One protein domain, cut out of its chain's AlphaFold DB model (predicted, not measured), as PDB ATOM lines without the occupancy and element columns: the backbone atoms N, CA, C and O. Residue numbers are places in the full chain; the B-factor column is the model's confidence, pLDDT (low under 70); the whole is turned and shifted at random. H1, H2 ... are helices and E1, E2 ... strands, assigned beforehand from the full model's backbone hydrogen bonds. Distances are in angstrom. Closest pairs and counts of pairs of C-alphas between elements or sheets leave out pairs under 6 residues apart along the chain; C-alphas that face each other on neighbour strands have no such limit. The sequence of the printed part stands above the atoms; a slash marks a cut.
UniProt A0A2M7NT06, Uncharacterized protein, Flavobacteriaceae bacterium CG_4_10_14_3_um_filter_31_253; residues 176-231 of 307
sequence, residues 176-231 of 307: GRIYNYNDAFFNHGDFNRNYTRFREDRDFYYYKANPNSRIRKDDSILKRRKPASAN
ATOM      1  N   GLY A 176      37.294  43.735  39.718       52.97
ATOM      2  CA  GLY A 176      37.633  44.400  40.970       52.97
ATOM      3  C   GLY A 176      39.140  44.359  41.240       52.97
ATOM      4  O   GLY A 176      39.982  44.644  40.391       52.97
ATOM      5  N   ARG A 177      39.523  43.974  42.457       60.12
ATOM      6  CA  ARG A 177      40.944  43.868  42.805       60.12
ATOM      7  C   ARG A 177      41.627  42.795  41.943       60.12
ATOM      8  O   ARG A 177      41.122  41.684  41.811       60.12
ATOM      9  N   ILE A 178      42.779  43.133  41.360       73.38
ATOM     10  CA  ILE A 178      43.639  42.171  40.661       73.38
ATOM     11  C   ILE A 178      44.485  41.455  41.710       73.38
ATOM     12  O   ILE A 178      45.243  42.092  42.439       73.38
ATOM     13  N   TYR A 179      44.379  40.132  41.758       81.44
ATOM     14  CA  TYR A 179      45.077  39.309  42.736       81.44
ATOM     15  C   TYR A 179      46.406  38.778  42.195       81.44
ATOM     16  O   TYR A 179      46.555  38.488  41.003       81.44
ATOM     17  N   ASN A 180      47.369  38.587  43.093       84.88
ATOM     18  CA  ASN A 180      48.633  37.928  42.774       84.88
ATOM     19  C   ASN A 180      48.464  36.405  42.689       84.88
ATOM     20  O   ASN A 180      47.511  35.840  43.225       84.88
ATOM     21  N   TYR A 181      49.408  35.715  42.039       82.56
ATOM     22  CA  TYR A 181      49.341  34.255  41.922       82.56
ATOM     23  C   TYR A 181      49.309  33.562  43.295       82.56
ATOM     24  O   TYR A 181      48.479  32.685  43.506       82.56
ATOM     25  N   ASN A 182      50.146  33.999  44.240       82.00
ATOM     26  CA  ASN A 182      50.273  33.406  45.578       82.00
ATOM     27  C   ASN A 182      49.331  34.022  46.632       82.00
ATOM     28  O   ASN A 182      49.593  33.896  47.826       82.00
ATOM     29  N   ASP A 183      48.277  34.730  46.224       85.38
ATOM     30  CA  ASP A 183      47.364  35.366  47.177       85.38
ATOM     31  C   ASP A 183      46.602  34.315  48.010       85.38
ATOM     32  O   ASP A 183      46.040  33.358  47.464       85.38
ATOM     33  N   ALA A 184      46.589  34.499  49.335       86.31
ATOM     34  CA  ALA A 184      45.976  33.580  50.292       86.31
ATOM     35  C   ALA A 184      44.502  33.289  49.968       86.31
ATOM     36  O   ALA A 184      44.045  32.165  50.175       86.31
ATOM     37  N   PHE A 185      43.794  34.257  49.373       83.62
ATOM     38  CA  PHE A 185      42.406  34.131  48.936       83.62
ATOM     39  C   PHE A 185      42.132  32.860  48.106       83.62
ATOM     40  O   PHE A 185      41.090  32.234  48.276       83.62
ATOM     41  N   PHE A 186      43.074  32.436  47.255       85.19
ATOM     42  CA  PHE A 186      42.918  31.267  46.369       85.19
ATOM     43  C   PHE A 186      43.281  29.936  47.033       85.19
ATOM     44  O   PHE A 186      42.966  28.880  46.488       85.19
ATOM     45  N   ASN A 187      43.944  29.985  48.189       83.56
ATOM     46  CA  ASN A 187      44.390  28.808  48.932       83.56
ATOM     47  C   ASN A 187      43.396  28.407  50.040       83.56
ATOM     48  O   ASN A 187      43.512  27.322  50.607       83.56
ATOM     49  N   HIS A 188      42.403  29.250  50.347       84.00
ATOM     50  CA  HIS A 188      41.315  28.902  51.262       84.00
ATOM     51  C   HIS A 188      40.378  27.850  50.651       84.00
ATOM     52  O   HIS A 188      39.940  27.977  49.509       84.00
ATOM     53  N   GLY A 189      39.985  26.842  51.440       81.81
ATOM     54  CA  GLY A 189      39.118  25.746  50.978       81.81
ATOM     55  C   GLY A 189      37.744  26.187  50.451       81.81
ATOM     56  O   GLY A 189      37.158  25.512  49.604       81.81
ATOM     57  N   ASP A 190      37.251  27.349  50.884       84.06
ATOM     58  CA  ASP A 190      35.990  27.917  50.402       84.06
ATOM     59  C   ASP A 190      36.100  28.580  49.024       84.06
ATOM     60  O   ASP A 190      35.073  28.789  48.375       84.06
ATOM     61  N   PHE A 191      37.310  28.855  48.525       86.62
ATOM     62  CA  PHE A 191      37.504  29.411  47.187       86.62
ATOM     63  C   PHE A 191      36.959  28.465  46.110       86.62
ATOM     64  O   PHE A 191      36.074  28.845  45.347       86.62
ATOM     65  N   ASN A 192      37.397  27.202  46.115       84.44
ATOM     66  CA  ASN A 192      36.974  26.190  45.137       84.44
ATOM     67  C   ASN A 192      35.477  25.838  45.230       84.44
ATOM     68  O   ASN A 192      34.896  25.336  44.272       84.44
ATOM     69  N   ARG A 193      34.839  26.097  46.380       84.62
ATOM     70  CA  ARG A 193      33.389  25.917  46.573       84.62
ATOM     71  C   ARG A 193      32.589  27.076  45.985       84.62
ATOM     72  O   ARG A 193      31.519  26.867  45.418       84.62
ATOM     73  N   ASN A 194      33.098  28.297  46.131       87.12
ATOM     74  CA  ASN A 194      32.381  29.515  45.768       87.12
ATOM     75  C   ASN A 194      32.751  30.076  44.391       87.12
ATOM     76  O   ASN A 194      31.983  30.883  43.876       87.12
ATOM     77  N   TYR A 195      33.865  29.659  43.784       87.19
ATOM     78  CA  TYR A 195      34.322  30.144  42.483       87.19
ATOM     79  C   TYR A 195      34.655  29.014  41.509       87.19
ATOM     80  O   TYR A 195      35.122  27.946  41.897       87.19
ATOM     81  N   THR A 196      34.479  29.279  40.215       84.88
ATOM     82  CA  THR A 196      34.922  28.408  39.116       84.88
ATOM     83  C   THR A 196      35.809  29.177  38.145       84.88
ATOM     84  O   THR A 196      35.471  30.282  37.713       84.88
ATOM     85  N   ARG A 197      36.964  28.591  37.793       85.25
ATOM     86  CA  ARG A 197      37.832  29.102  36.722       85.25
ATOM     87  C   ARG A 197      37.138  28.886  35.386       85.25
ATOM     88  O   ARG A 197      36.575  27.818  35.168       85.25
ATOM     89  N   PHE A 198      37.214  29.871  34.502       65.25
ATOM     90  CA  PHE A 198      36.463  29.822  33.247       65.25
ATOM     91  C   PHE A 198      37.203  30.320  32.015       65.25
ATOM     92  O   PHE A 198      36.839  29.974  30.898       65.25
ATOM     93  N   ARG A 199      38.217  31.157  32.218       64.62
ATOM     94  CA  ARG A 199      39.055  31.683  31.153       64.62
ATOM     95  C   ARG A 199      40.470  31.837  31.666       64.62
ATOM     96  O   ARG A 199      40.718  32.007  32.864       64.62
ATOM     97  N   GLU A 200      41.387  31.786  30.724       71.12
ATOM     98  CA  GLU A 200      42.804  31.929  30.930       71.12
ATOM     99  C   GLU A 200      43.380  32.739  29.761       71.12
ATOM    100  O   GLU A 200      43.156  32.388  28.608       71.12
ATOM    101  N   ASP A 201      44.090  33.823  30.069       62.22
ATOM    102  CA  ASP A 201      44.861  34.615  29.103       62.22
ATOM    103  C   ASP A 201      46.358  34.319  29.271       62.22
ATOM    104  O   ASP A 201      46.765  33.549  30.146       62.22
ATOM    105  N   ARG A 202      47.205  34.997  28.485       60.31
ATOM    106  CA  ARG A 202      48.669  34.956  28.627       60.31
ATOM    107  C   ARG A 202      49.142  35.256  30.057       60.31
ATOM    108  O   ARG A 202      49.959  34.506  30.571       60.31
ATOM    109  N   ASP A 203      48.565  36.262  30.722       71.88
ATOM    110  CA  ASP A 203      49.022  36.743  32.041       71.88
ATOM    111  C   ASP A 203      48.094  36.418  33.228       71.88
ATOM    112  O   ASP A 203      48.477  36.613  34.387       71.88
ATOM    113  N   PHE A 204      46.860  35.966  32.978       79.94
ATOM    114  CA  PHE A 204      45.815  35.909  34.008       79.94
ATOM    115  C   PHE A 204      44.925  34.667  33.928       79.94
ATOM    116  O   PHE A 204      44.561  34.204  32.850       79.94
ATOM    117  N   TYR A 205      44.492  34.193  35.094       83.12
ATOM    118  CA  TYR A 205      43.337  33.318  35.264       83.12
ATOM    119  C   TYR A 205      42.115  34.148  35.666       83.12
ATOM    120  O   TYR A 205      42.225  35.044  36.512       83.12
ATOM    121  N   TYR A 206      40.949  33.791  35.134       80.06
ATOM    122  CA  TYR A 206      39.676  34.417  35.474       80.06
ATOM    123  C   TYR A 206      38.731  33.418  36.133       80.06
ATOM    124  O   TYR A 206      38.586  32.275  35.682       80.06
ATOM    125  N   TYR A 207      38.076  33.875  37.199       82.31
ATOM    126  CA  TYR A 207      37.153  33.085  38.006       82.31
ATOM    127  C   TYR A 207      35.824  33.823  38.163       82.31
ATOM    128  O   TYR A 207      35.816  35.037  38.355       82.31
ATOM    129  N   LYS A 208      34.709  33.094  38.097       77.44
ATOM    130  CA  LYS A 208      33.368  33.610  38.407       77.44
ATOM    131  C   LYS A 208      32.887  33.043  39.730       77.44
ATOM    132  O   LYS A 208      33.229  31.912  40.068       77.44
ATOM    133  N   ALA A 209      32.062  33.798  40.438       83.06
ATOM    134  CA  ALA A 209      31.290  33.284  41.552       83.06
ATOM    135  C   ALA A 209      30.286  32.222  41.059       83.06
ATOM    136  O   ALA A 209      29.650  32.368  40.010       83.06
ATOM    137  N   ASN A 210      30.148  31.142  41.821       81.88
ATOM    138  CA  ASN A 210      29.212  30.060  41.550       81.88
ATOM    139  C   ASN A 210      27.771  30.508  41.862       81.88
ATOM    140  O   ASN A 210      27.572  31.362  42.736       81.88
ATOM    141  N   PRO A 211      26.746  29.939  41.196       68.50
ATOM    142  CA  PRO A 211      25.351  30.183  41.554       68.50
ATOM    143  C   PRO A 211      25.111  29.922  43.047       68.50
ATOM    144  O   PRO A 211      25.638  28.962  43.603       68.50
ATOM    145  N   ASN A 212      24.318  30.780  43.691       72.94
ATOM    146  CA  ASN A 212      23.973  30.728  45.123       72.94
ATOM    147  C   ASN A 212      25.139  30.904  46.121       72.94
ATOM    148  O   ASN A 212      24.939  30.745  47.326       72.94
ATOM    149  N   SER A 213      26.336  31.278  45.663       76.31
ATOM    150  CA  SER A 213      27.425  31.688  46.558       76.31
ATOM    151  C   SER A 213      27.076  32.977  47.322       76.31
ATOM    152  O   SER A 213      26.446  33.894  46.790       76.31
ATOM    153  N   ARG A 214      27.492  33.074  48.592       75.50
ATOM    154  CA  ARG A 214      27.226  34.237  49.470       75.50
ATOM    155  C   ARG A 214      28.256  35.359  49.270       75.50
ATOM    156  O   ARG A 214      28.821  35.874  50.231       75.50
ATOM    157  N   ILE A 215      28.534  35.695  48.014       74.00
ATOM    158  CA  ILE A 215      29.561  36.660  47.604       74.00
ATOM    159  C   ILE A 215      28.923  38.033  47.319       74.00
ATOM    160  O   ILE A 215      27.796  38.119  46.827       74.00
ATOM    161  N   ARG A 216      29.638  39.129  47.619       68.50
ATOM    162  CA  ARG A 216      29.211  40.493  47.257       68.50
ATOM    163  C   ARG A 216      29.169  40.633  45.731       68.50
ATOM    164  O   ARG A 216      30.067  40.159  45.048       68.50
ATOM    165  N   LYS A 217      28.170  41.333  45.181       66.12
ATOM    166  CA  LYS A 217      28.000  41.491  43.719       66.12
ATOM    167  C   LYS A 217      29.268  41.990  43.009       66.12
ATOM    168  O   LYS A 217      29.577  41.507  41.922       66.12
ATOM    169  N   ASP A 218      30.019  42.879  43.653       63.28
ATOM    170  CA  ASP A 218      31.260  43.471  43.131       63.28
ATOM    171  C   ASP A 218      32.431  42.469  43.052       63.28
ATOM    172  O   ASP A 218      33.353  42.653  42.264       63.28
ATOM    173  N   ASP A 219      32.370  41.382  43.827       72.50
ATOM    174  CA  ASP A 219      33.379  40.316  43.870       72.50
ATOM    175  C   ASP A 219      32.954  39.104  43.010       72.50
ATOM    176  O   ASP A 219      33.570  38.041  43.054       72.50
ATOM    177  N   SER A 220      31.888  39.237  42.210       73.75
ATOM    178  CA  SER A 220      31.339  38.144  41.392       73.75
ATOM    179  C   SER A 220      32.287  37.628  40.301       73.75
ATOM    180  O   SER A 220      32.057  36.542  39.762       73.75
ATOM    181  N   ILE A 221      33.340  38.383  39.970       74.50
ATOM    182  CA  ILE A 221      34.328  38.054  38.939       74.50
ATOM    183  C   ILE A 221      35.715  38.477  39.425       74.50
ATOM    184  O   ILE A 221      35.931  39.633  39.787       74.50
ATOM    185  N   LEU A 222      36.670  37.549  39.402       80.06
ATOM    186  CA  LEU A 222      38.024  37.746  39.916       80.06
ATOM    187  C   LEU A 222      39.076  37.511  38.833       80.06
ATOM    188  O   LEU A 222      38.956  36.598  38.013       80.06
ATOM    189  N   LYS A 223      40.153  38.298  38.898       79.94
ATOM    190  CA  LYS A 223      41.315  38.223  38.008       79.94
ATOM    191  C   LYS A 223      42.574  37.949  38.833       79.94
ATOM    192  O   LYS A 223      42.947  38.767  39.671       79.94
ATOM    193  N   ARG A 224      43.230  36.808  38.603       83.62
ATOM    194  CA  ARG A 224      44.452  36.362  39.305       83.62
ATOM    195  C   ARG A 224      45.613  36.306  38.321       83.62
ATOM    196  O   ARG A 224      45.470  35.701  37.262       83.62
ATOM    197  N   ARG A 225      46.764  36.886  38.657       81.00
ATOM    198  CA  ARG A 225      47.991  36.760  37.850       81.00
ATOM    199  C   ARG A 225      48.462  35.305  37.770       81.00
ATOM    200  O   ARG A 225      48.309  34.545  38.727       81.00
ATOM    201  N   LYS A 226      49.059  34.933  36.640       83.25
ATOM    202  CA  LYS A 226      49.813  33.686  36.461       83.25
ATOM    203  C   LYS A 226      51.163  33.725  37.198       83.25
ATOM    204  O   LYS A 226      51.645  34.813  37.522       83.25
ATOM    205  N   PRO A 227      51.780  32.566  37.498       81.81
ATOM    206  CA  PRO A 227      53.150  32.534  37.998       81.81
ATOM    207  C   PRO A 227      54.106  32.957  36.877       81.81
ATOM    208  O   PRO A 227      53.916  32.556  35.731       81.81
ATOM    209  N   ALA A 228      55.162  33.709  37.203       65.06
ATOM    210  CA  ALA A 228      56.087  34.268  36.208       65.06
ATOM    211  C   ALA A 228      56.681  33.215  35.245       65.06
ATOM    212  O   ALA A 228      56.893  33.498  34.069       65.06
ATOM    213  N   SER A 229      56.880  31.978  35.711       60.16
ATOM    214  CA  SER A 229      57.399  30.865  34.902       60.16
ATOM    215  C   SER A 229      56.444  30.373  33.804       60.16
ATOM    216  O   SER A 229      56.911  29.753  32.849       60.16
ATOM    217  N   ALA A 230      55.135  30.642  33.915       54.09
ATOM    218  CA  ALA A 230      54.120  30.259  32.927       54.09
ATOM    219  C   ALA A 230      54.012  31.245  31.748       54.09
ATOM    220  O   ALA A 230      53.346  30.939  30.765       54.09
ATOM    221  N   ASN A 231      54.699  32.391  31.808       48.16
ATOM    222  CA  ASN A 231      54.780  33.354  30.705       48.16
ATOM    223  C   ASN A 231      55.857  32.973  29.663       48.16
ATOM    224  O   ASN A 231      56.176  33.758  28.769       48.16
TER     225      ASN A 231
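What this domain is: This is residues 176 to 231 of the 307 residues of an uncharacterized protein of Flavobacteriaceae bacterium CG_4_10_14_3_um_filter_31_253 (UniProt A0A2M7NT06). Picture a small antiparallel sheet of three strands, with a long unnamed lead-in, residues 176 to 190, that starts beside E3 and loops over one face of the sheet to the short helix H1 by the beginning of E1. The long link of residues 210 to 220 lies off one end of the sheet, and the short helix H2 lies beyond the other end. The 56 printed residues hold two named helices and three named strands, along the chain H1 E1 E2 E3 H2, with sheet order E1 - E2 - E3; the class is mixed, with under half of the residues in named elements. The whole is compact, with a radius of gyration of the C-alphas of 11.2 A, and elongated, spanning 35 by 19 by 17 A.

How they stand to each other: Look first at residues 178 to 179, which pair in parallel with residues 223 to 224 of E3, residues 221 to 225. Next comes H1, residues 191 to 194, which only grazes the sheet. E1, residues 195 to 200, and E2, residues 204 to 209, form an antiparallel hairpin at 147 degrees, with N 196 and O 208 within hydrogen-bond range at 2.9 A. E2 and E3 form another antiparallel hairpin, at 156 degrees, with N 205 and O 224 at 2.8 A; together the strands make a meander, each the antiparallel neighbour of the one before. H2, residues 228 to 231, is not on the sheet, and is apart from H1, E1 and E2. H1 and H2 are too short for an O i to N i+4 pair.

Where its parts are: Find C-alpha 191 at (37.504, 29.411, 47.187), where H1 begins. E1 is 14.4 A long, E2 16.6 A and E3 13.8 A. H2 ends at C-alpha 231, (54.780, 33.354, 30.705).

The domain as a whole: The two C-alphas farthest apart, those of Asn 212 and Ser 229, are 35.0 A apart. The printed part has no cut, and E2 to E3 is the long link. Mean pLDDT of the printed part is 76.0; 14 residues are under 70, among them 228 to 231.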